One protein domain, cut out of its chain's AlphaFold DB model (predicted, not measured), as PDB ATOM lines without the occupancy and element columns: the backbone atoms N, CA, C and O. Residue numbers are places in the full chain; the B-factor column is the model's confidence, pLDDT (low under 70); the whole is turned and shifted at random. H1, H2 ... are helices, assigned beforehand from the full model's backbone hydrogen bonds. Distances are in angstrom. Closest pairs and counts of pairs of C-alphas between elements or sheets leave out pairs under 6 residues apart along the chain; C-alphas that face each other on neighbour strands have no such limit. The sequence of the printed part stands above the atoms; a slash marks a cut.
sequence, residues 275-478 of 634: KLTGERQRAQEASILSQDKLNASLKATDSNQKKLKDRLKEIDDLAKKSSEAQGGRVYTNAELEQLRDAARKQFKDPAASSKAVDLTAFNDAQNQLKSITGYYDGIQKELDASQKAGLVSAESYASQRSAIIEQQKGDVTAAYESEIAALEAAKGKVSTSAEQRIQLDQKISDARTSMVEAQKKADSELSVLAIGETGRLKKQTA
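Overview. This is residues 275 to 478 of the 634 residues of the protein "TMP_2 domain-containing protein" of Pseudomonas syringae pv. maculicola (UniProt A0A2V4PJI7). Long helices H4, H5 and H6 lie side by side in a flat row, H1 runs loosely beside H6, and the hairpin of H2 and H3 turns off at one end like an L. The printed part has 204 residues and six named helices, H1 to H6, all helix. It is extended: radius of gyration of the C-alphas 26.2 A, spans 84 by 50 by 16 A.

Along the chain. H1, residues 275 to 301, begins at C-alpha (6.367, -48.876, 12.945). H2 is 304 to 324, H3 333 to 346, H4 360 to 388, H5 394 to 428. H6, 434 to 478, measures 65.9 A and ends at C-alpha (-1.756, -74.009, 5.174).

Arrangement. H1 touches H6 with residues 294 to 301 alone; the closest C-alphas, Thr 301 and Ile 438, are 6.3 A apart. Closest C-alphas in the hairpins are Leu 312 and Arg 340 of H2 and H3, 5.9 A, Ala 365 and Glu 419 of H4 and H5, 5.2 A, and Lys 427 and Arg 437 of H5 and H6, 5.4 A. Every O i to N i+4 pair is within hydrogen-bond range except in H4, 24 of 25.

Size, cuts and confidence. The printed part has no cut. The link H3 to H4 is long. Residues 275 to 307 are among 76 under pLDDT 70.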
ATOM      1  N   LYS A 275       6.356 -49.894  14.005       46.78
ATOM      2  CA  LYS A 275       6.367 -48.876  12.945       46.78
ATOM      3  C   LYS A 275       4.987 -48.243  12.735       46.78
ATOM      4  O   LYS A 275       4.882 -47.019  12.763       46.78
ATOM      5  N   LEU A 276       3.935 -49.054  12.603       42.44
ATOM      6  CA  LEU A 276       2.548 -48.604  12.432       42.44
ATOM      7  C   LEU A 276       2.040 -47.808  13.645       42.44
ATOM      8  O   LEU A 276       1.240 -46.886  13.487       42.44
ATOM      9  N   THR A 277       2.504 -48.130  14.855       48.34
ATOM     10  CA  THR A 277       2.163 -47.374  16.071       48.34
ATOM     11  C   THR A 277       2.835 -45.998  16.071       48.34
ATOM     12  O   THR A 277       2.145 -44.994  16.256       48.34
ATOM     13  N   GLY A 278       4.132 -45.926  15.749       46.47
ATOM     14  CA  GLY A 278       4.847 -44.653  15.590       46.47
ATOM     15  C   GLY A 278       4.322 -43.798  14.426       46.47
ATOM     16  O   GLY A 278       4.263 -42.574  14.528       46.47
ATOM     17  N   GLU A 279       3.876 -44.416  13.328       48.84
ATOM     18  CA  GLU A 279       3.216 -43.725  12.207       48.84
ATOM     19  C   GLU A 279       1.852 -43.159  12.612       48.84
ATOM     20  O   GLU A 279       1.561 -41.995  12.325       48.84
ATOM     21  N   ARG A 280       1.046 -43.924  13.362       48.31
ATOM     22  CA  ARG A 280      -0.204 -43.427  13.956       48.31
ATOM     23  C   ARG A 280       0.052 -42.262  14.913       48.31
ATOM     24  O   ARG A 280      -0.658 -41.267  14.817       48.31
ATOM     25  N   GLN A 281       1.060 -42.333  15.786       52.03
ATOM     26  CA  GLN A 281       1.422 -41.224  16.682       52.03
ATOM     27  C   GLN A 281       1.851 -39.973  15.914       52.03
ATOM     28  O   GLN A 281       1.306 -38.902  16.172       52.03
ATOM     29  N   ARG A 282       2.741 -40.101  14.921       51.84
ATOM     30  CA  ARG A 282       3.144 -38.980  14.054       51.84
ATOM     31  C   ARG A 282       1.953 -38.361  13.314       51.84
ATOM     32  O   ARG A 282       1.887 -37.142  13.190       51.84
ATOM     33  N   ALA A 283       0.964 -39.158  12.900       47.62
ATOM     34  CA  ALA A 283      -0.280 -38.646  12.321       47.62
ATOM     35  C   ALA A 283      -1.182 -37.920  13.347       47.62
ATOM     36  O   ALA A 283      -1.780 -36.894  13.013       47.62
ATOM     37  N   GLN A 284      -1.271 -38.399  14.596       50.72
ATOM     38  CA  GLN A 284      -1.988 -37.691  15.672       50.72
ATOM     39  C   GLN A 284      -1.297 -36.364  16.019       50.72
ATOM     40  O   GLN A 284      -1.964 -35.339  16.119       50.72
ATOM     41  N   GLU A 285       0.031 -36.352  16.136       52.94
ATOM     42  CA  GLU A 285       0.825 -35.158  16.441       52.94
ATOM     43  C   GLU A 285       0.773 -34.120  15.310       52.94
ATOM     44  O   GLU A 285       0.508 -32.944  15.563       52.94
ATOM     45  N   ALA A 286       0.904 -34.547  14.050       48.91
ATOM     46  CA  ALA A 286       0.690 -33.678  12.893       48.91
ATOM     47  C   ALA A 286      -0.738 -33.101  12.864       48.91
ATOM     48  O   ALA A 286      -0.927 -31.934  12.508       48.91
ATOM     49  N   SER A 287      -1.746 -33.873  13.288       49.44
ATOM     50  CA  SER A 287      -3.125 -33.391  13.429       49.44
ATOM     51  C   SER A 287      -3.284 -32.394  14.585       49.44
ATOM     52  O   SER A 287      -3.938 -31.373  14.392       49.44
ATOM     53  N   ILE A 288      -2.636 -32.608  15.736       51.75
ATOM     54  CA  ILE A 288      -2.593 -31.661  16.869       51.75
ATOM     55  C   ILE A 288      -1.936 -30.340  16.446       51.75
ATOM     56  O   ILE A 288      -2.517 -29.272  16.627       51.75
ATOM     57  N   LEU A 289      -0.772 -30.393  15.791       58.72
ATOM     58  CA  LEU A 289      -0.073 -29.211  15.275       58.72
ATOM     59  C   LEU A 289      -0.859 -28.489  14.168       58.72
ATOM     60  O   LEU A 289      -0.727 -27.273  14.009       58.72
ATOM     61  N   SER A 290      -1.680 -29.214  13.407       48.28
ATOM     62  CA  SER A 290      -2.586 -28.631  12.412       48.28
ATOM     63  C   SER A 290      -3.807 -27.983  13.065       48.28
ATOM     64  O   SER A 290      -4.180 -26.885  12.660       48.28
ATOM     65  N   GLN A 291      -4.379 -28.594  14.109       46.22
ATOM     66  CA  GLN A 291      -5.435 -27.995  14.932       46.22
ATOM     67  C   GLN A 291      -4.951 -26.723  15.635       46.22
ATOM     68  O   GLN A 291      -5.647 -25.718  15.578       46.22
ATOM     69  N   ASP A 292      -3.746 -26.707  16.214       54.91
ATOM     70  CA  ASP A 292      -3.135 -25.497  16.790       54.91
ATOM     71  C   ASP A 292      -3.085 -24.350  15.767       54.91
ATOM     72  O   ASP A 292      -3.532 -23.234  16.040       54.91
ATOM     73  N   LYS A 293      -2.571 -24.629  14.560       57.25
ATOM     74  CA  LYS A 293      -2.465 -23.643  13.472       57.25
ATOM     75  C   LYS A 293      -3.836 -23.193  12.961       57.25
ATOM     76  O   LYS A 293      -4.009 -22.009  12.668       57.25
ATOM     77  N   LEU A 294      -4.809 -24.102  12.875       46.31
ATOM     78  CA  LEU A 294      -6.193 -23.799  12.502       46.31
ATOM     79  C   LEU A 294      -6.886 -22.940  13.560       46.31
ATOM     80  O   LEU A 294      -7.397 -21.881  13.221       46.31
ATOM     81  N   ASN A 295      -6.829 -23.315  14.835       53.62
ATOM     82  CA  ASN A 295      -7.447 -22.578  15.941       53.62
ATOM     83  C   ASN A 295      -6.816 -21.185  16.117       53.62
ATOM     84  O   ASN A 295      -7.522 -20.209  16.375       53.62
ATOM     85  N   ALA A 296      -5.500 -21.060  15.912       57.06
ATOM     86  CA  ALA A 296      -4.825 -19.765  15.840       57.06
ATOM     87  C   ALA A 296      -5.285 -18.936  14.626       57.06
ATOM     88  O   ALA A 296      -5.494 -17.730  14.756       57.06
ATOM     89  N   SER A 297      -5.497 -19.570  13.467       46.88
ATOM     90  CA  SER A 297      -6.005 -18.905  12.259       46.88
ATOM     91  C   SER A 297      -7.462 -18.455  12.414       46.88
ATOM     92  O   SER A 297      -7.770 -17.325  12.063       46.88
ATOM     93  N   LEU A 298      -8.327 -19.274  13.017       49.38
ATOM     94  CA  LEU A 298      -9.726 -18.948  13.312       49.38
ATOM     95  C   LEU A 298      -9.832 -17.764  14.287       49.38
ATOM     96  O   LEU A 298     -10.576 -16.818  14.043       49.38
ATOM     97  N   LYS A 299      -8.999 -17.724  15.336       58.09
ATOM     98  CA  LYS A 299      -8.888 -16.542  16.217       58.09
ATOM     99  C   LYS A 299      -8.305 -15.323  15.497       58.09
ATOM    100  O   LYS A 299      -8.667 -14.185  15.799       58.09
ATOM    101  N   ALA A 300      -7.439 -15.530  14.505       51.66
ATOM    102  CA  ALA A 300      -6.961 -14.464  13.630       51.66
ATOM    103  C   ALA A 300      -8.021 -13.984  12.615       51.66
ATOM    104  O   ALA A 300      -7.878 -12.877  12.090       51.66
ATOM    105  N   THR A 301      -9.114 -14.722  12.382       43.00
ATOM    106  CA  THR A 301     -10.159 -14.387  11.390       43.00
ATOM    107  C   THR A 301     -11.537 -14.084  11.981       43.00
ATOM    108  O   THR A 301     -12.365 -13.508  11.280       43.00
ATOM    109  N   ASP A 302     -11.731 -14.307  13.284       56.44
ATOM    110  CA  ASP A 302     -12.851 -13.779  14.076       56.44
ATOM    111  C   ASP A 302     -13.161 -12.305  13.756       56.44
ATOM    112  O   ASP A 302     -12.255 -11.502  13.504       56.44
ATOM    113  N   SER A 303     -14.440 -11.916  13.793       59.00
ATOM    114  CA  SER A 303     -14.837 -10.537  13.477       59.00
ATOM    115  C   SER A 303     -14.168  -9.532  14.420       59.00
ATOM    116  O   SER A 303     -13.880  -9.839  15.582       59.00
ATOM    117  N   ASN A 304     -13.949  -8.302  13.951       62.12
ATOM    118  CA  ASN A 304     -13.391  -7.248  14.797       62.12
ATOM    119  C   ASN A 304     -14.275  -6.985  16.030       62.12
ATOM    120  O   ASN A 304     -13.741  -6.797  17.119       62.12
ATOM    121  N   GLN A 305     -15.604  -7.113  15.916       52.78
ATOM    122  CA  GLN A 305     -16.509  -7.126  17.073       52.78
ATOM    123  C   GLN A 305     -16.199  -8.236  18.091       52.78
ATOM    124  O   GLN A 305     -16.214  -7.965  19.293       52.78
ATOM    125  N   LYS A 306     -15.925  -9.474  17.653       64.69
ATOM    126  CA  LYS A 306     -15.607 -10.579  18.571       64.69
ATOM    127  C   LYS A 306     -14.223 -10.401  19.197       64.69
ATOM    128  O   LYS A 306     -14.118 -10.441  20.417       64.69
ATOM    129  N   LYS A 307     -13.196 -10.081  18.402       69.94
ATOM    130  CA  LYS A 307     -11.847  -9.753  18.906       69.94
ATOM    131  C   LYS A 307     -11.871  -8.600  19.909       69.94
ATOM    132  O   LYS A 307     -11.207  -8.672  20.938       69.94
ATOM    133  N   LEU A 308     -12.680  -7.569  19.650       71.62
ATOM    134  CA  LEU A 308     -12.927  -6.481  20.590       71.62
ATOM    135  C   LEU A 308     -13.580  -6.997  21.877       71.62
ATOM    136  O   LEU A 308     -13.061  -6.732  22.955       71.62
ATOM    137  N   LYS A 309     -14.684  -7.748  21.787       69.94
ATOM    138  CA  LYS A 309     -15.384  -8.317  22.951       69.94
ATOM    139  C   LYS A 309     -14.456  -9.170  23.821       69.94
ATOM    140  O   LYS A 309     -14.436  -8.995  25.037       69.94
ATOM    141  N   ASP A 310     -13.673 -10.046  23.202       71.94
ATOM    142  CA  ASP A 310     -12.775 -10.958  23.904       71.94
ATOM    143  C   ASP A 310     -11.579 -10.201  24.509       71.94
ATOM    144  O   ASP A 310     -11.219 -10.458  25.656       71.94
ATOM    145  N   ARG A 311     -11.039  -9.177  23.825       75.56
ATOM    146  CA  ARG A 311      -9.993  -8.294  24.375       75.56
ATOM    147  C   ARG A 311     -10.494  -7.417  25.527       75.56
ATOM    148  O   ARG A 311      -9.746  -7.180  26.473       75.56
ATOM    149  N   LEU A 312     -11.737  -6.937  25.474       70.38
ATOM    150  CA  LEU A 312     -12.364  -6.208  26.583       70.38
ATOM    151  C   LEU A 312     -12.529  -7.125  27.803       70.38
ATOM    152  O   LEU A 312     -12.130  -6.746  28.902       70.38
ATOM    153  N   LYS A 313     -13.016  -8.355  27.595       72.81
ATOM    154  CA  LYS A 313     -13.116  -9.367  28.654       72.81
ATOM    155  C   LYS A 313     -11.745  -9.718  29.245       72.81
ATOM    156  O   LYS A 313     -11.622  -9.817  30.458       72.81
ATOM    157  N   GLU A 314     -10.711  -9.857  28.415       75.62
ATOM    158  CA  GLU A 314      -9.333 -10.102  28.859       75.62
ATOM    159  C   GLU A 314      -8.812  -8.974  29.767       75.62
ATOM    160  O   GLU A 314      -8.229  -9.256  30.812       75.62
ATOM    161  N   ILE A 315      -9.059  -7.707  29.410       70.94
ATOM    162  CA  ILE A 315      -8.701  -6.540  30.238       70.94
ATOM    163  C   ILE A 315      -9.402  -6.610  31.602       70.94
ATOM    164  O   ILE A 315      -8.753  -6.407  32.630       70.94
ATOM    165  N   ASP A 316     -10.695  -6.938  31.625       71.00
ATOM    166  CA  ASP A 316     -11.485  -7.015  32.857       71.00
ATOM    167  C   ASP A 316     -11.069  -8.216  33.741       71.00
ATOM    168  O   ASP A 316     -10.884  -8.059  34.951       71.00
ATOM    169  N   ASP A 317     -10.825  -9.392  33.149       68.75
ATOM    170  CA  ASP A 317     -10.332 -10.591  33.845       68.75
ATOM    171  C   ASP A 317      -8.908 -10.393  34.405       68.75
ATOM    172  O   ASP A 317      -8.596 -10.882  35.495       68.75
ATOM    173  N   LEU A 318      -8.031  -9.672  33.692       72.19
ATOM    174  CA  LEU A 318      -6.687  -9.316  34.168       72.19
ATOM    175  C   LEU A 318      -6.737  -8.280  35.298       72.19
ATOM    176  O   LEU A 318      -6.031  -8.438  36.296       72.19
ATOM    177  N   ALA A 319      -7.587  -7.257  35.179       71.62
ATOM    178  CA  ALA A 319      -7.790  -6.259  36.226       71.62
ATOM    179  C   ALA A 319      -8.288  -6.910  37.522       71.62
ATOM    180  O   ALA A 319      -7.726  -6.671  38.594       71.62
ATOM    181  N   LYS A 320      -9.279  -7.805  37.408       71.88
ATOM    182  CA  LYS A 320      -9.819  -8.580  38.526       71.88
ATOM    183  C   LYS A 320      -8.735  -9.427  39.202       71.88
ATOM    184  O   LYS A 320      -8.488  -9.244  40.394       71.88
ATOM    185  N   LYS A 321      -8.004 -10.257  38.445       70.62
ATOM    186  CA  LYS A 321      -6.902 -11.088  38.976       70.62
ATOM    187  C   LYS A 321      -5.793 -10.260  39.636       70.62
ATOM    188  O   LYS A 321      -5.236 -10.687  40.643       70.62
ATOM    189  N   SER A 322      -5.501  -9.065  39.116       69.69
ATOM    190  CA  SER A 322      -4.538  -8.131  39.718       69.69
ATOM    191  C   SER A 322      -5.036  -7.515  41.034       69.69
ATOM    192  O   SER A 322      -4.220  -7.174  41.883       69.69
ATOM    193  N   SER A 323      -6.353  -7.391  41.230       66.94
ATOM    194  CA  SER A 323      -6.953  -6.917  42.489       66.94
ATOM    195  C   SER A 323      -7.162  -8.015  43.542       66.94
ATOM    196  O   SER A 323      -7.163  -7.721  44.733       66.94
ATOM    197  N   GLU A 324      -7.312  -9.274  43.119       68.19
ATOM    198  CA  GLU A 324      -7.535 -10.431  44.005       68.19
ATOM    199  C   GLU A 324      -6.221 -11.060  44.519       68.19
ATOM    200  O   GLU A 324      -6.229 -11.817  45.490       68.19
ATOM    201  N   ALA A 325      -5.077 -10.738  43.907       59.97
ATOM    202  CA  ALA A 325      -3.759 -11.201  44.340       59.97
ATOM    203  C   ALA A 325      -3.213 -10.398  45.540       59.97
ATOM    204  O   ALA A 325      -3.220  -9.166  45.539       59.97
ATOM    205  N   GLN A 326      -2.646 -11.083  46.543       46.25
ATOM    206  CA  GLN A 326      -1.969 -10.419  47.667       46.25
ATOM    207  C   GLN A 326      -0.792  -9.559  47.172       46.25
ATOM    208  O   GLN A 326       0.146 -10.065  46.561       46.25
ATOM    209  N   GLY A 327      -0.851  -8.251  47.443       59.22
ATOM    210  CA  GLY A 327       0.140  -7.274  46.972       59.22
ATOM    211  C   GLY A 327      -0.011  -6.852  45.502       59.22
ATOM    212  O   GLY A 327       0.843  -6.127  44.995       59.22
ATOM    213  N   GLY A 328      -1.072  -7.285  44.814       59.47
ATOM    214  CA  GLY A 328      -1.355  -6.902  43.432       59.47
ATOM    215  C   GLY A 328      -1.768  -5.432  43.275       59.47
ATOM    216  O   GLY A 328      -2.299  -4.800  44.192       59.47
ATOM    217  N   ARG A 329      -1.514  -4.858  42.090       72.38
ATOM    218  CA  ARG A 329      -1.915  -3.479  41.765       72.38
ATOM    219  C   ARG A 329      -3.404  -3.447  41.428       72.38
ATOM    220  O   ARG A 329      -3.827  -4.057  40.446       72.38
ATOM    221  N   VAL A 330      -4.171  -2.652  42.168       74.38
ATOM    222  CA  VAL A 330      -5.506  -2.218  41.737       74.38
ATOM    223  C   VAL A 330      -5.331  -1.120  40.685       74.38
ATOM    224  O   VAL A 330      -4.714  -0.091  40.960       74.38
ATOM    225  N   TYR A 331      -5.845  -1.347  39.477       75.25
ATOM    226  CA  TYR A 331      -5.858  -0.349  38.405       75.25
ATOM    227  C   TYR A 331      -7.074   0.568  38.538       75.25
ATOM    228  O   TYR A 331      -8.162   0.129  38.913       75.25
ATOM    229  N   THR A 332      -6.905   1.845  38.210       75.88
ATOM    230  CA  THR A 332      -8.002   2.815  38.202       75.88
ATOM    231  C   THR A 332      -8.897   2.638  36.974       75.88
ATOM    232  O   THR A 332      -8.448   2.225  35.904       75.88
ATOM    233  N   ASN A 333     -10.166   3.045  37.086       69.00
ATOM    234  CA  ASN A 333     -11.102   3.029  35.954       69.00
ATOM    235  C   ASN A 333     -10.588   3.824  34.737       69.00
ATOM    236  O   ASN A 333     -10.921   3.474  33.610       69.00
ATOM    237  N   ALA A 334      -9.761   4.856  34.944       71.44
ATOM    238  CA  ALA A 334      -9.159   5.637  33.864       71.44
ATOM    239  C   ALA A 334      -8.076   4.852  33.097       71.44
ATOM    240  O   ALA A 334      -8.067   4.877  31.868       71.44
ATOM    241  N   GLU A 335      -7.203   4.121  33.800       73.44
ATOM    242  CA  GLU A 335      -6.204   3.235  33.176       73.44
ATOM    243  C   GLU A 335      -6.881   2.094  32.402       73.44
ATOM    244  O   GLU A 335      -6.494   1.787  31.274       73.44
ATOM    245  N   LEU A 336      -7.931   1.494  32.977       67.25
ATOM    246  CA  LEU A 336      -8.689   0.431  32.315       67.25
ATOM    247  C   LEU A 336      -9.414   0.944  31.070       67.25
ATOM    248  O   LEU A 336      -9.333   0.314  30.015       67.25
ATOM    249  N   GLU A 337     -10.072   2.104  31.139       72.88
ATOM    250  CA  GLU A 337     -10.791   2.637  29.983       72.88
ATOM    251  C   GLU A 337      -9.840   3.030  28.844       72.88
ATOM    252  O   GLU A 337     -10.181   2.795  27.690       72.88
ATOM    253  N   GLN A 338      -8.616   3.500  29.128       78.50
ATOM    254  CA  GLN A 338      -7.586   3.702  28.096       78.50
ATOM    255  C   GLN A 338      -7.235   2.406  27.345       78.50
ATOM    256  O   GLN A 338      -7.096   2.429  26.119       78.50
ATOM    257  N   LEU A 339      -7.143   1.267  28.043       71.75
ATOM    258  CA  LEU A 339      -6.919  -0.043  27.416       71.75
ATOM    259  C   LEU A 339      -8.127  -0.485  26.574       71.75
ATOM    260  O   LEU A 339      -7.950  -0.983  25.458       71.75
ATOM    261  N   ARG A 340      -9.355  -0.259  27.067       72.94
ATOM    262  CA  ARG A 340     -10.591  -0.543  26.316       72.94
ATOM    263  C   ARG A 340     -10.687   0.314  25.049       72.94
ATOM    264  O   ARG A 340     -11.029  -0.194  23.983       72.94
ATOM    265  N   ASP A 341     -10.317   1.589  25.130       75.62
ATOM    266  CA  ASP A 341     -10.341   2.525  24.004       75.62
ATOM    267  C   ASP A 341      -9.245   2.245  22.962       75.62
ATOM    268  O   ASP A 341      -9.466   2.430  21.763       75.62
ATOM    269  N   ALA A 342      -8.081   1.748  23.395       78.19
ATOM    270  CA  ALA A 342      -7.055   1.225  22.497       78.19
ATOM    271  C   ALA A 342      -7.578   0.007  21.711       78.19
ATOM    272  O   ALA A 342      -7.454  -0.022  20.487       78.19
ATOM    273  N   ALA A 343      -8.251  -0.940  22.379       71.56
ATOM    274  CA  ALA A 343      -8.873  -2.088  21.716       71.56
ATOM    275  C   ALA A 343      -9.964  -1.663  20.710       71.56
ATOM    276  O   ALA A 343      -9.972  -2.146  19.577       71.56
ATOM    277  N   ARG A 344     -10.837  -0.703  21.065       74.81
ATOM    278  CA  ARG A 344     -11.863  -0.144  20.152       74.81
ATOM    279  C   ARG A 344     -11.265   0.482  18.888       74.81
ATOM    280  O   ARG A 344     -11.883   0.427  17.829       74.81
ATOM    281  N   LYS A 345     -10.076   1.091  18.987       80.75
ATOM    282  CA  LYS A 345      -9.347   1.677  17.846       80.75
ATOM    283  C   LYS A 345      -8.618   0.614  17.020       80.75
ATOM    284  O   LYS A 345      -8.575   0.733  15.799       80.75
ATOM    285  N   GLN A 346      -8.081  -0.419  17.671       73.44
ATOM    286  CA  GLN A 346      -7.379  -1.540  17.038       73.44
ATOM    287  C   GLN A 346      -8.314  -2.429  16.201       73.44
ATOM    288  O   GLN A 346      -7.927  -2.876  15.124       73.44
ATOM    289  N   PHE A 347      -9.542  -2.658  16.673       74.44
ATOM    290  CA  PHE A 347     -10.540  -3.517  16.027       74.44
ATOM    291  C   PHE A 347     -11.696  -2.698  15.433       74.44
ATOM    292  O   PHE A 347     -12.864  -2.926  15.742       74.44
ATOM    293  N   LYS A 348     -11.367  -1.714  14.586       71.69
ATOM    294  CA  LYS A 348     -12.352  -0.915  13.844       71.69
ATOM    295  C   LYS A 348     -12.471  -1.409  12.400       71.69
ATOM    296  O   LYS A 348     -11.490  -1.392  11.661       71.69
ATOM    297  N   ASP A 349     -13.678  -1.785  11.988       53.34
ATOM    298  CA  ASP A 349     -13.938  -2.260  10.626       53.34
ATOM    299  C   ASP A 349     -13.806  -1.154   9.552       53.34
ATOM    300  O   ASP A 349     -14.242  -0.015   9.770       53.34
ATOM    301  N   PRO A 350     -13.238  -1.471   8.369       53.44
ATOM    302  CA  PRO A 350     -13.351  -0.642   7.170       53.44
ATOM    303  C   PRO A 350     -14.800  -0.552   6.666       53.44
ATOM    304  O   PRO A 350     -15.610  -1.447   6.898       53.44
ATOM    305  N   ALA A 351     -15.126   0.504   5.915       46.91
ATOM    306  CA  ALA A 351     -16.449   0.648   5.305       46.91
ATOM    307  C   ALA A 351     -16.725  -0.478   4.286       46.91
ATOM    308  O   ALA A 351     -15.894  -0.762   3.422       46.91
ATOM    309  N   ALA A 352     -17.896  -1.111   4.389       41.75
ATOM    310  CA  ALA A 352     -18.223  -2.314   3.628       41.75
ATOM    311  C   ALA A 352     -18.391  -2.057   2.117       41.75
ATOM    312  O   ALA A 352     -19.111  -1.155   1.690       41.75
ATOM    313  N   SER A 353     -17.779  -2.923   1.306       45.03
ATOM    314  CA  SER A 353     -18.006  -3.031  -0.140       45.03
ATOM    315  C   SER A 353     -19.024  -4.145  -0.403       45.03
ATOM    316  O   SER A 353     -18.772  -5.298  -0.067       45.03
ATOM    317  N   SER A 354     -20.150  -3.829  -1.044       44.91
ATOM    318  CA  SER A 354     -21.268  -4.760  -1.283       44.91
ATOM    319  C   SER A 354     -21.061  -5.757  -2.438       44.91
ATOM    320  O   SER A 354     -22.017  -6.377  -2.902       44.91
ATOM    321  N   LYS A 355     -19.828  -5.924  -2.936       58.41
ATOM    322  CA  LYS A 355     -19.527  -6.888  -4.005       58.41
ATOM    323  C   LYS A 355     -19.427  -8.313  -3.451       58.41
ATOM    324  O   LYS A 355     -18.805  -8.545  -2.416       58.41
ATOM    325  N   ALA A 356     -20.023  -9.263  -4.169       62.25
ATOM    326  CA  ALA A 356     -19.890 -10.686  -3.877       62.25
ATOM    327  C   ALA A 356     -18.436 -11.159  -4.053       62.25
ATOM    328  O   ALA A 356     -17.687 -10.608  -4.864       62.25
ATOM    329  N   VAL A 357     -18.048 -12.192  -3.301       73.94
ATOM    330  CA  VAL A 357     -16.723 -12.810  -3.424       73.94
ATOM    331  C   VAL A 357     -16.627 -13.555  -4.753       73.94
ATOM    332  O   VAL A 357     -17.456 -14.408  -5.059       73.94
ATOM    333  N   ASP A 358     -15.580 -13.262  -5.519       80.31
ATOM    334  CA  ASP A 358     -15.173 -14.071  -6.665       80.31
ATOM    335  C   ASP A 358     -14.622 -15.424  -6.179       80.31
ATOM    336  O   ASP A 358     -13.527 -15.494  -5.613       80.31
ATOM    337  N   LEU A 359     -15.424 -16.470  -6.400       84.44
ATOM    338  CA  LEU A 359     -15.166 -17.874  -6.067       84.44
ATOM    339  C   LEU A 359     -14.862 -18.729  -7.313       84.44
ATOM    340  O   LEU A 359     -14.951 -19.953  -7.241       84.44
ATOM    341  N   THR A 360     -14.532 -18.118  -8.457       88.12
ATOM    342  CA  THR A 360     -14.416 -18.831  -9.746       88.12
ATOM    343  C   THR A 360     -13.393 -19.969  -9.661       88.12
ATOM    344  O   THR A 360     -13.766 -21.133  -9.780       88.12
ATOM    345  N   ALA A 361     -12.158 -19.657  -9.251       84.44
ATOM    346  CA  ALA A 361     -11.089 -20.644  -9.075       84.44
ATOM    347  C   ALA A 361     -11.388 -21.727  -8.013       84.44
ATOM    348  O   ALA A 361     -10.869 -22.836  -8.106       84.44
ATOM    349  N   PHE A 362     -12.231 -21.437  -7.012       84.44
ATOM    350  CA  PHE A 362     -12.690 -22.443  -6.043       84.44
ATOM    351  C   PHE A 362     -13.655 -23.439  -6.702       84.44
ATOM    352  O   PHE A 362     -13.525 -24.646  -6.507       84.44
ATOM    353  N   ASN A 363     -14.594 -22.951  -7.519       86.00
ATOM    354  CA  ASN A 363     -15.509 -23.816  -8.264       86.00
ATOM    355  C   ASN A 363     -14.751 -24.672  -9.291       86.00
ATOM    356  O   ASN A 363     -15.067 -25.852  -9.445       86.00
ATOM    357  N   ASP A 364     -13.736 -24.105  -9.948       87.25
ATOM    358  CA  ASP A 364     -12.879 -24.820 -10.899       87.25
ATOM    359  C   ASP A 364     -12.093 -25.947 -10.207       87.25
ATOM    360  O   ASP A 364     -12.168 -27.098 -10.641       87.25
ATOM    361  N   ALA A 365     -11.440 -25.660  -9.071       85.62
ATOM    362  CA  ALA A 365     -10.755 -26.669  -8.257       85.62
ATOM    363  C   ALA A 365     -11.712 -27.775  -7.772       85.62
ATOM    364  O   ALA A 365     -11.405 -28.962  -7.886       85.62
ATOM    365  N   GLN A 366     -12.917 -27.415  -7.315       83.81
ATOM    366  CA  GLN A 366     -13.907 -28.399  -6.874       83.81
ATOM    367  C   GLN A 366     -14.459 -29.247  -8.039       83.81
ATOM    368  O   GLN A 366     -14.855 -30.399  -7.850       83.81
ATOM    369  N   ASN A 367     -14.496 -28.712  -9.263       86.81
ATOM    370  CA  ASN A 367     -14.852 -29.477 -10.460       86.81
ATOM    371  C   ASN A 367     -13.714 -30.414 -10.895       86.81
ATOM    372  O   ASN A 367     -13.981 -31.560 -11.260       86.81
ATOM    373  N   GLN A 368     -12.456 -29.984 -10.763       87.25
ATOM    374  CA  GLN A 368     -11.283 -30.837 -10.954       87.25
ATOM    375  C   GLN A 368     -11.259 -31.998  -9.942       87.25
ATOM    376  O   GLN A 368     -11.098 -33.146 -10.349       87.25
ATOM    377  N   LEU A 369     -11.529 -31.741  -8.656       88.12
ATOM    378  CA  LEU A 369     -11.653 -32.771  -7.614       88.12
ATOM    379  C   LEU A 369     -12.725 -33.826  -7.954       88.12
ATOM    380  O   LEU A 369     -12.483 -35.029  -7.818       88.12
ATOM    381  N   LYS A 370     -13.897 -33.400  -8.448       90.19
ATOM    382  CA  LYS A 370     -14.960 -34.312  -8.920       90.19
ATOM    383  C   LYS A 370     -14.504 -35.144 -10.122       90.19
ATOM    384  O   LYS A 370     -14.787 -36.339 -10.167       90.19
ATOM    385  N   SER A 371     -13.785 -34.537 -11.068       85.19
ATOM    386  CA  SER A 371     -13.254 -35.225 -12.253       85.19
ATOM    387  C   SER A 371     -12.195 -36.270 -11.890       85.19
ATOM    388  O   SER A 371     -12.293 -37.403 -12.356       85.19
ATOM    389  N   ILE A 372     -11.256 -35.932 -10.999       85.38
ATOM    390  CA  ILE A 372     -10.250 -36.855 -10.447       85.38
ATOM    391  C   ILE A 372     -10.941 -38.025  -9.742       85.38
ATOM    392  O   ILE A 372     -10.658 -39.184 -10.037       85.38
ATOM    393  N   THR A 373     -11.900 -37.735  -8.858       85.25
ATOM    394  CA  THR A 373     -12.647 -38.775  -8.138       85.25
ATOM    395  C   THR A 373     -13.357 -39.712  -9.116       85.25
ATOM    396  O   THR A 373     -13.176 -40.919  -9.018       85.25
ATOM    397  N   GLY A 374     -14.087 -39.170 -10.101       84.81
ATOM    398  CA  GLY A 374     -14.804 -39.947 -11.118       84.81
ATOM    399  C   GLY A 374     -13.907 -40.780 -12.044       84.81
ATOM    400  O   GLY A 374     -14.313 -41.865 -12.459       84.81
ATOM    401  N   TYR A 375     -12.691 -40.311 -12.336       83.06
ATOM    402  CA  TYR A 375     -11.682 -41.047 -13.106       83.06
ATOM    403  C   TYR A 375     -11.214 -42.304 -12.358       83.06
ATOM    404  O   TYR A 375     -11.298 -43.412 -12.894       83.06
ATOM    405  N   TYR A 376     -10.820 -42.158 -11.091       86.56
ATOM    406  CA  TYR A 376     -10.415 -43.289 -10.251       86.56
ATOM    407  C   TYR A 376     -11.571 -44.254  -9.961       86.56
ATOM    408  O   TYR A 376     -11.395 -45.469 -10.046       86.56
ATOM    409  N   ASP A 377     -12.777 -43.727  -9.741       89.31
ATOM    410  CA  ASP A 377     -14.018 -44.502  -9.650       89.31
ATOM    411  C   ASP A 377     -14.310 -45.333 -10.913       89.31
ATOM    412  O   ASP A 377     -15.046 -46.318 -10.839       89.31
ATOM    413  N   GLY A 378     -13.812 -44.907 -12.079       84.31
ATOM    414  CA  GLY A 378     -13.904 -45.631 -13.345       84.31
ATOM    415  C   GLY A 378     -12.900 -46.779 -13.411       84.31
ATOM    416  O   GLY A 378     -13.305 -47.932 -13.551       84.31
ATOM    417  N   ILE A 379     -11.612 -46.475 -13.212       83.81
ATOM    418  CA  ILE A 379     -10.522 -47.470 -13.210       83.81
ATOM    419  C   ILE A 379     -10.785 -48.566 -12.170       83.81
ATOM    420  O   ILE A 379     -10.606 -49.750 -12.454       83.81
ATOM    421  N   GLN A 380     -11.264 -48.200 -10.977       85.38
ATOM    422  CA  GLN A 380     -11.582 -49.177  -9.940       85.38
ATOM    423  C   GLN A 380     -12.682 -50.150 -10.390       85.38
ATOM    424  O   GLN A 380     -12.560 -51.350 -10.163       85.38
ATOM    425  N   LYS A 381     -13.738 -49.662 -11.058       90.88
ATOM    426  CA  LYS A 381     -14.829 -50.510 -11.571       90.88
ATOM    427  C   LYS A 381     -14.350 -51.445 -12.680       90.88
ATOM    428  O   LYS A 381     -14.813 -52.581 -12.734       90.88
ATOM    429  N   GLU A 382     -13.424 -50.992 -13.522       83.69
ATOM    430  CA  GLU A 382     -12.789 -51.825 -14.547       83.69
ATOM    431  C   GLU A 382     -11.931 -52.929 -13.910       83.69
ATOM    432  O   GLU A 382     -12.170 -54.104 -14.178       83.69
ATOM    433  N   LEU A 383     -11.042 -52.593 -12.970       87.94
ATOM    434  CA  LEU A 383     -10.215 -53.569 -12.249       87.94
ATOM    435  C   LEU A 383     -11.056 -54.566 -11.423       87.94
ATOM    436  O   LEU A 383     -10.807 -55.775 -11.457       87.94
ATOM    437  N   ASP A 384     -12.090 -54.086 -10.725       89.31
ATOM    438  CA  ASP A 384     -13.049 -54.921  -9.987       89.31
ATOM    439  C   ASP A 384     -13.842 -55.849 -10.932       89.31
ATOM    440  O   ASP A 384     -14.257 -56.936 -10.520       89.31
ATOM    441  N   ALA A 385     -14.068 -55.453 -12.191       87.81
ATOM    442  CA  ALA A 385     -14.682 -56.299 -13.214       87.81
ATOM    443  C   ALA A 385     -13.684 -57.317 -13.793       87.81
ATOM    444  O   ALA A 385     -14.030 -58.493 -13.910       87.81
ATOM    445  N   SER A 386     -12.441 -56.918 -14.082       81.38
ATOM    446  CA  SER A 386     -11.386 -57.821 -14.564       81.38
ATOM    447  C   SER A 386     -11.059 -58.923 -13.551       81.38
ATOM    448  O   SER A 386     -10.865 -60.075 -13.941       81.38
ATOM    449  N   GLN A 387     -11.070 -58.609 -12.249       86.94
ATOM    450  CA  GLN A 387     -10.932 -59.606 -11.185       86.94
ATOM    451  C   GLN A 387     -12.113 -60.592 -11.173       86.94
ATOM    452  O   GLN A 387     -11.902 -61.804 -11.144       86.94
ATOM    453  N   LYS A 388     -13.358 -60.099 -11.244       87.38
ATOM    454  CA  LYS A 388     -14.573 -60.941 -11.275       87.38
ATOM    455  C   LYS A 388     -14.663 -61.814 -12.530       87.38
ATOM    456  O   LYS A 388     -15.217 -62.905 -12.464       87.38
ATOM    457  N   ALA A 389     -14.098 -61.357 -13.645       84.38
ATOM    458  CA  ALA A 389     -13.958 -62.123 -14.881       84.38
ATOM    459  C   ALA A 389     -12.803 -63.149 -14.850       84.38
ATOM    460  O   ALA A 389     -12.622 -63.883 -15.816       84.38
ATOM    461  N   GLY A 390     -12.004 -63.197 -13.776       81.38
ATOM    462  CA  GLY A 390     -10.843 -64.088 -13.656       81.38
ATOM    463  C   GLY A 390      -9.635 -63.689 -14.514       81.38
ATOM    464  O   GLY A 390      -8.677 -64.453 -14.602       81.38
ATOM    465  N   LEU A 391      -9.656 -62.501 -15.130       77.38
ATOM    466  CA  LEU A 391      -8.582 -61.991 -15.995       77.38
ATOM    467  C   LEU A 391      -7.358 -61.511 -15.198       77.38
ATOM    468  O   LEU A 391      -6.260 -61.415 -15.742       77.38
ATOM    469  N   VAL A 392      -7.543 -61.199 -13.911       72.56
ATOM    470  CA  VAL A 392      -6.507 -60.688 -13.004       72.56
ATOM    471  C   VAL A 392      -6.471 -61.561 -11.749       72.56
ATOM    472  O   VAL A 392      -7.500 -61.787 -11.113       72.56
ATOM    473  N   SER A 393      -5.285 -62.061 -11.381       77.75
ATOM    474  CA  SER A 393      -5.101 -62.863 -10.162       77.75
ATOM    475  C   SER A 393      -5.333 -62.026  -8.897       77.75
ATOM    476  O   SER A 393      -5.175 -60.809  -8.919       77.75
ATOM    477  N   ALA A 394      -5.665 -62.662  -7.768       74.62
ATOM    478  CA  ALA A 394      -5.891 -61.945  -6.505       74.62
ATOM    479  C   ALA A 394      -4.678 -61.093  -6.064       74.62
ATOM    480  O   ALA A 394      -4.855 -59.977  -5.584       74.62
ATOM    481  N   GLU A 395      -3.467 -61.600  -6.296       70.50
ATOM    482  CA  GLU A 395      -2.187 -60.930  -6.028       70.50
ATOM    483  C   GLU A 395      -1.970 -59.715  -6.949       70.50
ATOM    484  O   GLU A 395      -1.702 -58.607  -6.485       70.50
ATOM    485  N   SER A 396      -2.186 -59.892  -8.260       71.62
ATOM    486  CA  SER A 396      -2.077 -58.811  -9.248       71.62
ATOM    487  C   SER A 396      -3.147 -57.733  -9.033       71.62
ATOM    488  O   SER A 396      -2.857 -56.544  -9.136       71.62
ATOM    489  N   TYR A 397      -4.363 -58.127  -8.636       82.06
ATOM    490  CA  TYR A 397      -5.426 -57.205  -8.240       82.06
ATOM    491  C   TYR A 397      -5.018 -56.382  -7.017       82.06
ATOM    492  O   TYR A 397      -5.155 -55.163  -7.048       82.06
ATOM    493  N   ALA A 398      -4.494 -57.017  -5.962       75.94
ATOM    494  CA  ALA A 398      -4.083 -56.314  -4.748       75.94
ATOM    495  C   ALA A 398      -2.991 -55.271  -5.041       75.94
ATOM    496  O   ALA A 398      -3.113 -54.130  -4.599       75.94
ATOM    497  N   SER A 399      -1.985 -55.634  -5.848       75.00
ATOM    498  CA  SER A 399      -0.897 -54.731  -6.248       75.00
ATOM    499  C   SER A 399      -1.348 -53.595  -7.175       75.00
ATOM    500  O   SER A 399      -0.884 -52.467  -7.021       75.00
ATOM    501  N   GLN A 400      -2.239 -53.858  -8.136       77.31
ATOM    502  CA  GLN A 400      -2.783 -52.804  -9.002       77.31
ATOM    503  C   GLN A 400      -3.689 -51.861  -8.201       77.31
ATOM    504  O   GLN A 400      -3.584 -50.641  -8.321       77.31
ATOM    505  N   ARG A 401      -4.538 -52.412  -7.327       85.00
ATOM    506  CA  ARG A 401      -5.455 -51.640  -6.485       85.00
ATOM    507  C   ARG A 401      -4.713 -50.779  -5.461       85.00
ATOM    508  O   ARG A 401      -5.139 -49.647  -5.250       85.00
ATOM    509  N   SER A 402      -3.608 -51.248  -4.869       74.75
ATOM    510  CA  SER A 402      -2.803 -50.414  -3.966       74.75
ATOM    511  C   SER A 402      -2.164 -49.233  -4.699       74.75
ATOM    512  O   SER A 402      -2.293 -48.105  -4.231       74.75
ATOM    513  N   ALA A 403      -1.581 -49.455  -5.882       78.50
ATOM    514  CA  ALA A 403      -1.014 -48.380  -6.703       78.50
ATOM    515  C   ALA A 403      -2.074 -47.338  -7.117       78.50
ATOM    516  O   ALA A 403      -1.827 -46.136  -7.033       78.50
ATOM    517  N   ILE A 404      -3.281 -47.789  -7.486       80.25
ATOM    518  CA  ILE A 404      -4.427 -46.913  -7.780       80.25
ATOM    519  C   ILE A 404      -4.801 -46.054  -6.562       80.25
ATOM    520  O   ILE A 404      -4.994 -44.850  -6.712       80.25
ATOM    521  N   ILE A 405      -4.878 -46.639  -5.361       80.06
ATOM    522  CA  ILE A 405      -5.222 -45.899  -4.134       80.06
ATOM    523  C   ILE A 405      -4.116 -44.901  -3.754       80.06
ATOM    524  O   ILE A 405      -4.426 -43.782  -3.349       80.06
ATOM    525  N   GLU A 406      -2.839 -45.265  -3.899       79.56
ATOM    526  CA  GLU A 406      -1.711 -44.361  -3.639       79.56
ATOM    527  C   GLU A 406      -1.708 -43.162  -4.600       79.56
ATOM    528  O   GLU A 406      -1.579 -42.018  -4.154       79.56
ATOM    529  N   GLN A 407      -1.933 -43.396  -5.899       78.88
ATOM    530  CA  GLN A 407      -2.016 -42.323  -6.894       78.88
ATOM    531  C   GLN A 407      -3.257 -41.440  -6.668       78.88
ATOM    532  O   GLN A 407      -3.143 -40.214  -6.625       78.88
ATOM    533  N   GLN A 408      -4.420 -42.048  -6.397       87.19
ATOM    534  CA  GLN A 408      -5.648 -41.334  -6.037       87.19
ATOM    535  C   GLN A 408      -5.462 -40.472  -4.784       87.19
ATOM    536  O   GLN A 408      -5.915 -39.328  -4.758       87.19
ATOM    537  N   LYS A 409      -4.775 -40.980  -3.752       84.56
ATOM    538  CA  LYS A 409      -4.463 -40.226  -2.528       84.56
ATOM    539  C   LYS A 409      -3.624 -38.984  -2.836       84.56
ATOM    540  O   LYS A 409      -3.889 -37.927  -2.259       84.56
ATOM    541  N   GLY A 410      -2.650 -39.099  -3.742       82.25
ATOM    542  CA  GLY A 410      -1.845 -37.979  -4.231       82.25
ATOM    543  C   GLY A 410      -2.691 -36.925  -4.949       82.25
ATOM    544  O   GLY A 410      -2.767 -35.784  -4.492       82.25
ATOM    545  N   ASP A 411      -3.387 -37.320  -6.017       83.31
ATOM    546  CA  ASP A 411      -4.160 -36.400  -6.864       83.31
ATOM    547  C   ASP A 411      -5.310 -35.720  -6.103       83.31
ATOM    548  O   ASP A 411      -5.544 -34.521  -6.261       83.31
ATOM    549  N   VAL A 412      -6.007 -36.456  -5.229       85.88
ATOM    550  CA  VAL A 412      -7.068 -35.902  -4.372       85.88
ATOM    551  C   VAL A 412      -6.494 -34.932  -3.335       85.88
ATOM    552  O   VAL A 412      -7.102 -33.891  -3.088       85.88
ATOM    553  N   THR A 413      -5.312 -35.208  -2.769       83.06
ATOM    554  CA  THR A 413      -4.633 -34.256  -1.868       83.06
ATOM    555  C   THR A 413      -4.279 -32.968  -2.611       83.06
ATOM    556  O   THR A 413      -4.669 -31.893  -2.162       83.06
ATOM    557  N   ALA A 414      -3.640 -33.058  -3.781       86.25
ATOM    558  CA  ALA A 414      -3.272 -31.892  -4.589       86.25
ATOM    559  C   ALA A 414      -4.494 -31.069  -5.051       86.25
ATOM    560  O   ALA A 414      -4.437 -29.836  -5.119       86.25
ATOM    561  N   ALA A 415      -5.626 -31.725  -5.327       86.50
ATOM    562  CA  ALA A 415      -6.885 -31.056  -5.646       86.50
ATOM    563  C   ALA A 415      -7.459 -30.286  -4.440       86.50
ATOM    564  O   ALA A 415      -7.835 -29.122  -4.589       86.50
ATOM    565  N   TYR A 416      -7.460 -30.877  -3.240       85.12
ATOM    566  CA  TYR A 416      -7.856 -30.168  -2.017       85.12
ATOM    567  C   TYR A 416      -6.897 -29.025  -1.661       85.12
ATOM    568  O   TYR A 416      -7.355 -27.947  -1.289       85.12
ATOM    569  N   GLU A 417      -5.583 -29.203  -1.812       84.19
ATOM    570  CA  GLU A 417      -4.598 -28.129  -1.624       84.19
ATOM    571  C   GLU A 417      -4.851 -26.956  -2.586       84.19
ATOM    572  O   GLU A 417      -4.774 -25.794  -2.178       84.19
ATOM    573  N   SER A 418      -5.251 -27.247  -3.828       87.50
ATOM    574  CA  SER A 418      -5.651 -26.242  -4.823       87.50
ATOM    575  C   SER A 418      -6.958 -25.524  -4.444       87.50
ATOM    576  O   SER A 418      -7.041 -24.299  -4.556       87.50
ATOM    577  N   GLU A 419      -7.960 -26.251  -3.934       85.50
ATOM    578  CA  GLU A 419      -9.217 -25.683  -3.417       85.50
ATOM    579  C   GLU A 419      -8.959 -24.742  -2.222       85.50
ATOM    580  O   GLU A 419      -9.446 -23.608  -2.188       85.50
ATOM    581  N   ILE A 420      -8.114 -25.173  -1.281       80.50
ATOM    582  CA  ILE A 420      -7.673 -24.390  -0.119       80.50
ATOM    583  C   ILE A 420      -6.910 -23.133  -0.565       80.50
ATOM    584  O   ILE A 420      -7.175 -22.045  -0.051       80.50
ATOM    585  N   ALA A 421      -5.992 -23.252  -1.529       86.56
ATOM    586  CA  ALA A 421      -5.231 -22.121  -2.055       86.56
ATOM    587  C   ALA A 421      -6.136 -21.077  -2.736       86.56
ATOM    588  O   ALA A 421      -5.960 -19.877  -2.516       86.56
ATOM    589  N   ALA A 422      -7.144 -21.512  -3.501       89.00
ATOM    590  CA  ALA A 422      -8.126 -20.619  -4.118       89.00
ATOM    591  C   ALA A 422      -8.957 -19.848  -3.072       89.00
ATOM    592  O   ALA A 422      -9.214 -18.651  -3.240       89.00
ATOM    593  N   LEU A 423      -9.337 -20.500  -1.968       83.88
ATOM    594  CA  LEU A 423     -10.074 -19.870  -0.866       83.88
ATOM    595  C   LEU A 423      -9.215 -18.879  -0.066       83.88
ATOM    596  O   LEU A 423      -9.659 -17.757   0.184       83.88
ATOM    597  N   GLU A 424      -7.980 -19.245   0.295       82.69
ATOM    598  CA  GLU A 424      -7.039 -18.342   0.980       82.69
ATOM    599  C   GLU A 424      -6.708 -17.122   0.092       82.69
ATOM    600  O   GLU A 424      -6.659 -15.989   0.576       82.69
ATOM    601  N   ALA A 425      -6.594 -17.307  -1.232       86.19
ATOM    602  CA  ALA A 425      -6.431 -16.210  -2.187       86.19
ATOM    603  C   ALA A 425      -7.666 -15.288  -2.257       86.19
ATOM    604  O   ALA A 425      -7.519 -14.064  -2.290       86.19
ATOM    605  N   ALA A 426      -8.889 -15.831  -2.231       83.19
ATOM    606  CA  ALA A 426     -10.119 -15.033  -2.172       83.19
ATOM    607  C   ALA A 426     -10.249 -14.245  -0.849       83.19
ATOM    608  O   ALA A 426     -10.686 -13.089  -0.844       83.19
ATOM    609  N   LYS A 427      -9.806 -14.843   0.261       77.19
ATOM    610  CA  LYS A 427      -9.768 -14.262   1.614       77.19
ATOM    611  C   LYS A 427      -8.714 -13.155   1.747       77.19
ATOM    612  O   LYS A 427      -8.939 -12.175   2.459       77.19
ATOM    613  N   GLY A 428      -7.599 -13.273   1.023       75.38
ATOM    614  CA  GLY A 428      -6.537 -12.266   0.954       75.38
ATOM    615  C   GLY A 428      -6.905 -10.980   0.199       75.38
ATOM    616  O   GLY A 428      -6.275  -9.946   0.426       75.38
ATOM    617  N   LYS A 429      -7.931 -10.994  -0.668       80.69
ATOM    618  CA  LYS A 429      -8.362  -9.807  -1.433       80.69
ATOM    619  C   LYS A 429      -8.822  -8.679  -0.488       80.69
ATOM    620  O   LYS A 429      -9.636  -8.881   0.412       80.69
ATOM    621  N   VAL A 430      -8.334  -7.456  -0.720       69.75
ATOM    622  CA  VAL A 430      -8.652  -6.264   0.106       69.75
ATOM    623  C   VAL A 430     -10.150  -5.922   0.082       69.75
ATOM    624  O   VAL A 430     -10.678  -5.400   1.057       69.75
ATOM    625  N   SER A 431     -10.854  -6.269  -0.999       73.12
ATOM    626  CA  SER A 431     -12.301  -6.075  -1.157       73.12
ATOM    627  C   SER A 431     -13.177  -6.997  -0.298       73.12
ATOM    628  O   SER A 431     -14.377  -6.750  -0.212       73.12
ATOM    629  N   THR A 432     -12.614  -8.061   0.282       71.31
ATOM    630  CA  THR A 432     -13.361  -9.100   1.008       71.31
ATOM    631  C   THR A 432     -13.646  -8.653   2.447       71.31
ATOM    632  O   THR A 432     -12.701  -8.368   3.195       71.31
ATOM    633  N   SER A 433     -14.925  -8.587   2.838       71.25
ATOM    634  CA  SER A 433     -15.381  -8.104   4.159       71.25
ATOM    635  C   SER A 433     -15.023  -9.052   5.317       71.25
ATOM    636  O   SER A 433     -14.560 -10.172   5.096       71.25
ATOM    637  N   ALA A 434     -15.242  -8.624   6.567       66.25
ATOM    638  CA  ALA A 434     -15.015  -9.466   7.745       66.25
ATOM    639  C   ALA A 434     -15.916 -10.717   7.742       66.25
ATOM    640  O   ALA A 434     -15.447 -11.829   7.970       66.25
ATOM    641  N   GLU A 435     -17.193 -10.553   7.399       66.38
ATOM    642  CA  GLU A 435     -18.187 -11.627   7.297       66.38
ATOM    643  C   GLU A 435     -17.836 -12.598   6.163       66.38
ATOM    644  O   GLU A 435     -17.906 -13.815   6.328       66.38
ATOM    645  N   GLN A 436     -17.403 -12.061   5.018       72.06
ATOM    646  CA  GLN A 436     -16.967 -12.854   3.869       72.06
ATOM    647  C   GLN A 436     -15.694 -13.660   4.172       72.06
ATOM    648  O   GLN A 436     -15.580 -14.799   3.725       72.06
ATOM    649  N   ARG A 437     -14.753 -13.114   4.962       71.06
ATOM    650  CA  ARG A 437     -13.566 -13.851   5.432       71.06
ATOM    651  C   ARG A 437     -13.970 -15.037   6.304       71.06
ATOM    652  O   ARG A 437     -13.575 -16.148   5.988       71.06
ATOM    653  N   ILE A 438     -14.848 -14.835   7.289       62.78
ATOM    654  CA  ILE A 438     -15.356 -15.914   8.159       62.78
ATOM    655  C   ILE A 438     -16.012 -17.044   7.340       62.78
ATOM    656  O   ILE A 438     -15.773 -18.220   7.604       62.78
ATOM    657  N   GLN A 439     -16.785 -16.712   6.298       68.44
ATOM    658  CA  GLN A 439     -17.378 -17.712   5.394       68.44
ATOM    659  C   GLN A 439     -16.335 -18.480   4.560       68.44
ATOM    660  O   GLN A 439     -16.524 -19.662   4.276       68.44
ATOM    661  N   LEU A 440     -15.238 -17.828   4.164       72.25
ATOM    662  CA  LEU A 440     -14.116 -18.475   3.477       72.25
ATOM    663  C   LEU A 440     -13.299 -19.350   4.433       72.25
ATOM    664  O   LEU A 440     -12.905 -20.445   4.053       72.25
ATOM    665  N   ASP A 441     -13.091 -18.914   5.674       68.31
ATOM    666  CA  ASP A 441     -12.391 -19.679   6.708       68.31
ATOM    667  C   ASP A 441     -13.130 -20.961   7.101       68.31
ATOM    668  O   ASP A 441     -12.490 -22.003   7.240       68.31
ATOM    669  N   GLN A 442     -14.466 -20.925   7.176       62.69
ATOM    670  CA  GLN A 442     -15.269 -22.141   7.321       62.69
ATOM    671  C   GLN A 442     -14.996 -23.107   6.159       62.69
ATOM    672  O   GLN A 442     -14.573 -24.233   6.393       62.69
ATOM    673  N   LYS A 443     -15.100 -22.638   4.905       73.75
ATOM    674  CA  LYS A 443     -14.808 -23.451   3.707       73.75
ATOM    675  C   LYS A 443     -13.385 -24.021   3.693       73.75
ATOM    676  O   LYS A 443     -13.192 -25.158   3.281       73.75
ATOM    677  N   ILE A 444     -12.392 -23.255   4.149       71.69
ATOM    678  CA  ILE A 444     -10.995 -23.700   4.271       71.69
ATOM    679  C   ILE A 444     -10.870 -24.808   5.326       71.69
ATOM    680  O   ILE A 444     -10.141 -25.778   5.113       71.69
ATOM    681  N   SER A 445     -11.572 -24.680   6.455       58.59
ATOM    682  CA  SER A 445     -11.616 -25.701   7.506       58.59
ATOM    683  C   SER A 445     -12.322 -26.975   7.032       58.59
ATOM    684  O   SER A 445     -11.820 -28.075   7.266       58.59
ATOM    685  N   ASP A 446     -13.440 -26.833   6.318       64.19
ATOM    686  CA  ASP A 446     -14.207 -27.942   5.747       64.19
ATOM    687  C   ASP A 446     -13.352 -28.709   4.720       64.19
ATOM    688  O   ASP A 446     -13.151 -29.915   4.861       64.19
ATOM    689  N   ALA A 447     -12.737 -28.007   3.758       70.25
ATOM    690  CA  ALA A 447     -11.859 -28.604   2.745       70.25
ATOM    691  C   ALA A 447     -10.631 -29.305   3.362       70.25
ATOM    692  O   ALA A 447     -10.301 -30.428   2.980       70.25
ATOM    693  N   ARG A 448      -9.985 -28.696   4.369       68.56
ATOM    694  CA  ARG A 448      -8.886 -29.332   5.128       68.56
ATOM    695  C   ARG A 448      -9.347 -30.585   5.877       68.56
ATOM    696  O   ARG A 448      -8.576 -31.538   5.983       68.56
ATOM    697  N   THR A 449     -10.584 -30.603   6.368       59.81
ATOM    698  CA  THR A 449     -11.167 -31.771   7.042       59.81
ATOM    699  C   THR A 449     -11.411 -32.899   6.043       59.81
ATOM    700  O   THR A 449     -10.874 -33.991   6.230       59.81
ATOM    701  N   SER A 450     -12.103 -32.626   4.932       73.00
ATOM    702  CA  SER A 450     -12.371 -33.626   3.888       73.00
ATOM    703  C   SER A 450     -11.096 -34.171   3.233       73.00
ATOM    704  O   SER A 450     -11.036 -35.359   2.925       73.00
ATOM    705  N   MET A 451     -10.040 -33.361   3.099       80.12
ATOM    706  CA  MET A 451      -8.717 -33.825   2.661       80.12
ATOM    707  C   MET A 451      -8.132 -34.885   3.607       80.12
ATOM    708  O   MET A 451      -7.692 -35.945   3.164       80.12
ATOM    709  N   VAL A 452      -8.158 -34.629   4.919       70.81
ATOM    710  CA  VAL A 452      -7.659 -35.570   5.937       70.81
ATOM    711  C   VAL A 452      -8.542 -36.822   6.024       70.81
ATOM    712  O   VAL A 452      -8.037 -37.917   6.271       70.81
ATOM    713  N   GLU A 453      -9.850 -36.701   5.797       66.69
ATOM    714  CA  GLU A 453     -10.765 -37.846   5.706       66.69
ATOM    715  C   GLU A 453     -10.502 -38.701   4.459       66.69
ATOM    716  O   GLU A 453     -10.425 -39.924   4.572       66.69
ATOM    717  N   ALA A 454     -10.268 -38.084   3.296       74.56
ATOM    718  CA  ALA A 454      -9.893 -38.785   2.069       74.56
ATOM    719  C   ALA A 454      -8.551 -39.525   2.216       74.56
ATOM    720  O   ALA A 454      -8.443 -40.692   1.836       74.56
ATOM    721  N   GLN A 455      -7.552 -38.894   2.846       69.06
ATOM    722  CA  GLN A 455      -6.271 -39.536   3.161       69.06
ATOM    723  C   GLN A 455      -6.446 -40.736   4.106       69.06
ATOM    724  O   GLN A 455      -5.943 -41.818   3.808       69.06
ATOM    725  N   LYS A 456      -7.221 -40.587   5.193       67.62
ATOM    726  CA  LYS A 456      -7.550 -41.692   6.116       67.62
ATOM    727  C   LYS A 456      -8.316 -42.825   5.436       67.62
ATOM    728  O   LYS A 456      -8.087 -43.986   5.773       67.62
ATOM    729  N   LYS A 457      -9.220 -42.513   4.499       78.12
ATOM    730  CA  LYS A 457      -9.945 -43.513   3.704       78.12
ATOM    731  C   LYS A 457      -8.963 -44.330   2.859       78.12
ATOM    732  O   LYS A 457      -8.976 -45.553   2.958       78.12
ATOM    733  N   ALA A 458      -8.075 -43.670   2.115       74.56
ATOM    734  CA  ALA A 458      -7.040 -44.333   1.320       74.56
ATOM    735  C   ALA A 458      -6.132 -45.234   2.182       74.56
ATOM    736  O   ALA A 458      -5.951 -46.407   1.865       74.56
ATOM    737  N   ASP A 459      -5.646 -44.734   3.324       70.31
ATOM    738  CA  ASP A 459      -4.818 -45.519   4.254       70.31
ATOM    739  C   ASP A 459      -5.571 -46.719   4.858       70.31
ATOM    740  O   ASP A 459      -4.986 -47.779   5.093       70.31
ATOM    741  N   SER A 460      -6.884 -46.587   5.065       70.62
ATOM    742  CA  SER A 460      -7.739 -47.688   5.523       70.62
ATOM    743  C   SER A 460      -7.930 -48.752   4.439       70.62
ATOM    744  O   SER A 460      -7.842 -49.941   4.738       70.62
ATOM    745  N   GLU A 461      -8.139 -48.359   3.177       79.75
ATOM    746  CA  GLU A 461      -8.244 -49.303   2.054       79.75
ATOM    747  C   GLU A 461      -6.918 -50.045   1.807       79.75
ATOM    748  O   GLU A 461      -6.926 -51.271   1.675       79.75
ATOM    749  N   LEU A 462      -5.774 -49.350   1.858       74.19
ATOM    750  CA  LEU A 462      -4.443 -49.975   1.796       74.19
ATOM    751  C   LEU A 462      -4.227 -50.975   2.943       74.19
ATOM    752  O   LEU A 462      -3.770 -52.099   2.715       74.19
ATOM    753  N   SER A 463      -4.622 -50.617   4.171       74.81
ATOM    754  CA  SER A 463      -4.557 -51.524   5.322       74.81
ATOM    755  C   SER A 463      -5.433 -52.770   5.137       74.81
ATOM    756  O   SER A 463      -5.024 -53.859   5.546       74.81
ATOM    757  N   VAL A 464      -6.619 -52.643   4.534       78.06
ATOM    758  CA  VAL A 464      -7.514 -53.780   4.253       78.06
ATOM    759  C   VAL A 464      -6.914 -54.714   3.198       78.06
ATOM    760  O   VAL A 464      -6.963 -55.931   3.377       78.06
ATOM    761  N   LEU A 465      -6.286 -54.177   2.146       72.31
ATOM    762  CA  LEU A 465      -5.587 -54.981   1.134       72.31
ATOM    763  C   LEU A 465      -4.421 -55.771   1.742       72.31
ATOM    764  O   LEU A 465      -4.321 -56.977   1.515       72.31
ATOM    765  N   ALA A 466      -3.591 -55.135   2.574       70.62
ATOM    766  CA  ALA A 466      -2.466 -55.795   3.244       70.62
ATOM    767  C   ALA A 466      -2.914 -56.931   4.189       70.62
ATOM    768  O   ALA A 466      -2.289 -57.996   4.236       70.62
ATOM    769  N   ILE A 467      -4.029 -56.744   4.907       69.94
ATOM    770  CA  ILE A 467      -4.649 -57.790   5.739       69.94
ATOM    771  C   ILE A 467      -5.192 -58.930   4.864       69.94
ATOM    772  O   ILE A 467      -4.959 -60.102   5.172       69.94
ATOM    773  N   GLY A 468      -5.874 -58.604   3.761       70.75
ATOM    774  CA  GLY A 468      -6.399 -59.582   2.806       70.75
ATOM    775  C   GLY A 468      -5.302 -60.454   2.194       70.75
ATOM    776  O   GLY A 468      -5.424 -61.680   2.183       70.75
ATOM    777  N   GLU A 469      -4.199 -59.839   1.772       70.00
ATOM    778  CA  GLU A 469      -3.043 -60.524   1.192       70.00
ATOM    779  C   GLU A 469      -2.310 -61.395   2.224       70.00
ATOM    780  O   GLU A 469      -2.008 -62.561   1.964       70.00
ATOM    781  N   THR A 470      -2.144 -60.902   3.456       66.75
ATOM    782  CA  THR A 470      -1.637 -61.713   4.580       66.75
ATOM    783  C   THR A 470      -2.529 -62.938   4.831       66.75
ATOM    784  O   THR A 470      -2.032 -64.042   5.067       66.75
ATOM    785  N   GLY A 471      -3.853 -62.776   4.745       68.38
ATOM    786  CA  GLY A 471      -4.820 -63.872   4.844       68.38
ATOM    787  C   GLY A 471      -4.754 -64.860   3.672       68.38
ATOM    788  O   GLY A 471      -4.900 -66.067   3.884       68.38
ATOM    789  N   ARG A 472      -4.496 -64.378   2.448       69.44
ATOM    790  CA  ARG A 472      -4.273 -65.210   1.253       69.44
ATOM    791  C   ARG A 472      -3.030 -66.079   1.421       69.44
ATOM    792  O   ARG A 472      -3.122 -67.298   1.272       69.44
ATOM    793  N   LEU A 473      -1.905 -65.473   1.800       65.44
ATOM    794  CA  LEU A 473      -0.637 -66.170   2.011       65.44
ATOM    795  C   LEU A 473      -0.746 -67.214   3.132       65.44
ATOM    796  O   LEU A 473      -0.340 -68.355   2.934       65.44
ATOM    797  N   LYS A 474      -1.391 -66.893   4.265       67.12
ATOM    798  CA  LYS A 474      -1.653 -67.875   5.340       67.12
ATOM    799  C   LYS A 474      -2.456 -69.091   4.857       67.12
ATOM    800  O   LYS A 474      -2.104 -70.218   5.200       67.12
ATOM    801  N   LYS A 475      -3.492 -68.890   4.030       64.44
ATOM    802  CA  LYS A 475      -4.273 -69.990   3.425       64.44
ATOM    803  C   LYS A 475      -3.443 -70.827   2.447       64.44
ATOM    804  O   LYS A 475      -3.545 -72.051   2.468       64.44
ATOM    805  N   GLN A 476      -2.613 -70.189   1.622       62.69
ATOM    806  CA  GLN A 476      -1.733 -70.881   0.676       62.69
ATOM    807  C   GLN A 476      -0.673 -71.721   1.407       62.69
ATOM    808  O   GLN A 476      -0.494 -72.891   1.077       62.69
ATOM    809  N   THR A 477      -0.048 -71.177   2.456       63.19
ATOM    810  CA  THR A 477       0.893 -71.908   3.321       63.19
ATOM    811  C   THR A 477       0.225 -73.082   4.035       63.19
ATOM    812  O   THR A 477       0.797 -74.167   4.059       63.19
ATOM    813  N   ALA A 478      -0.998 -72.914   4.560       63.50
ATOM    814  CA  ALA A 478      -1.756 -74.009   5.174       63.50
ATOM    815  C   ALA A 478      -2.021 -75.156   4.178       63.50
ATOM    816  O   ALA A 478      -1.751 -76.315   4.483       63.50
TER     817      ALA A 478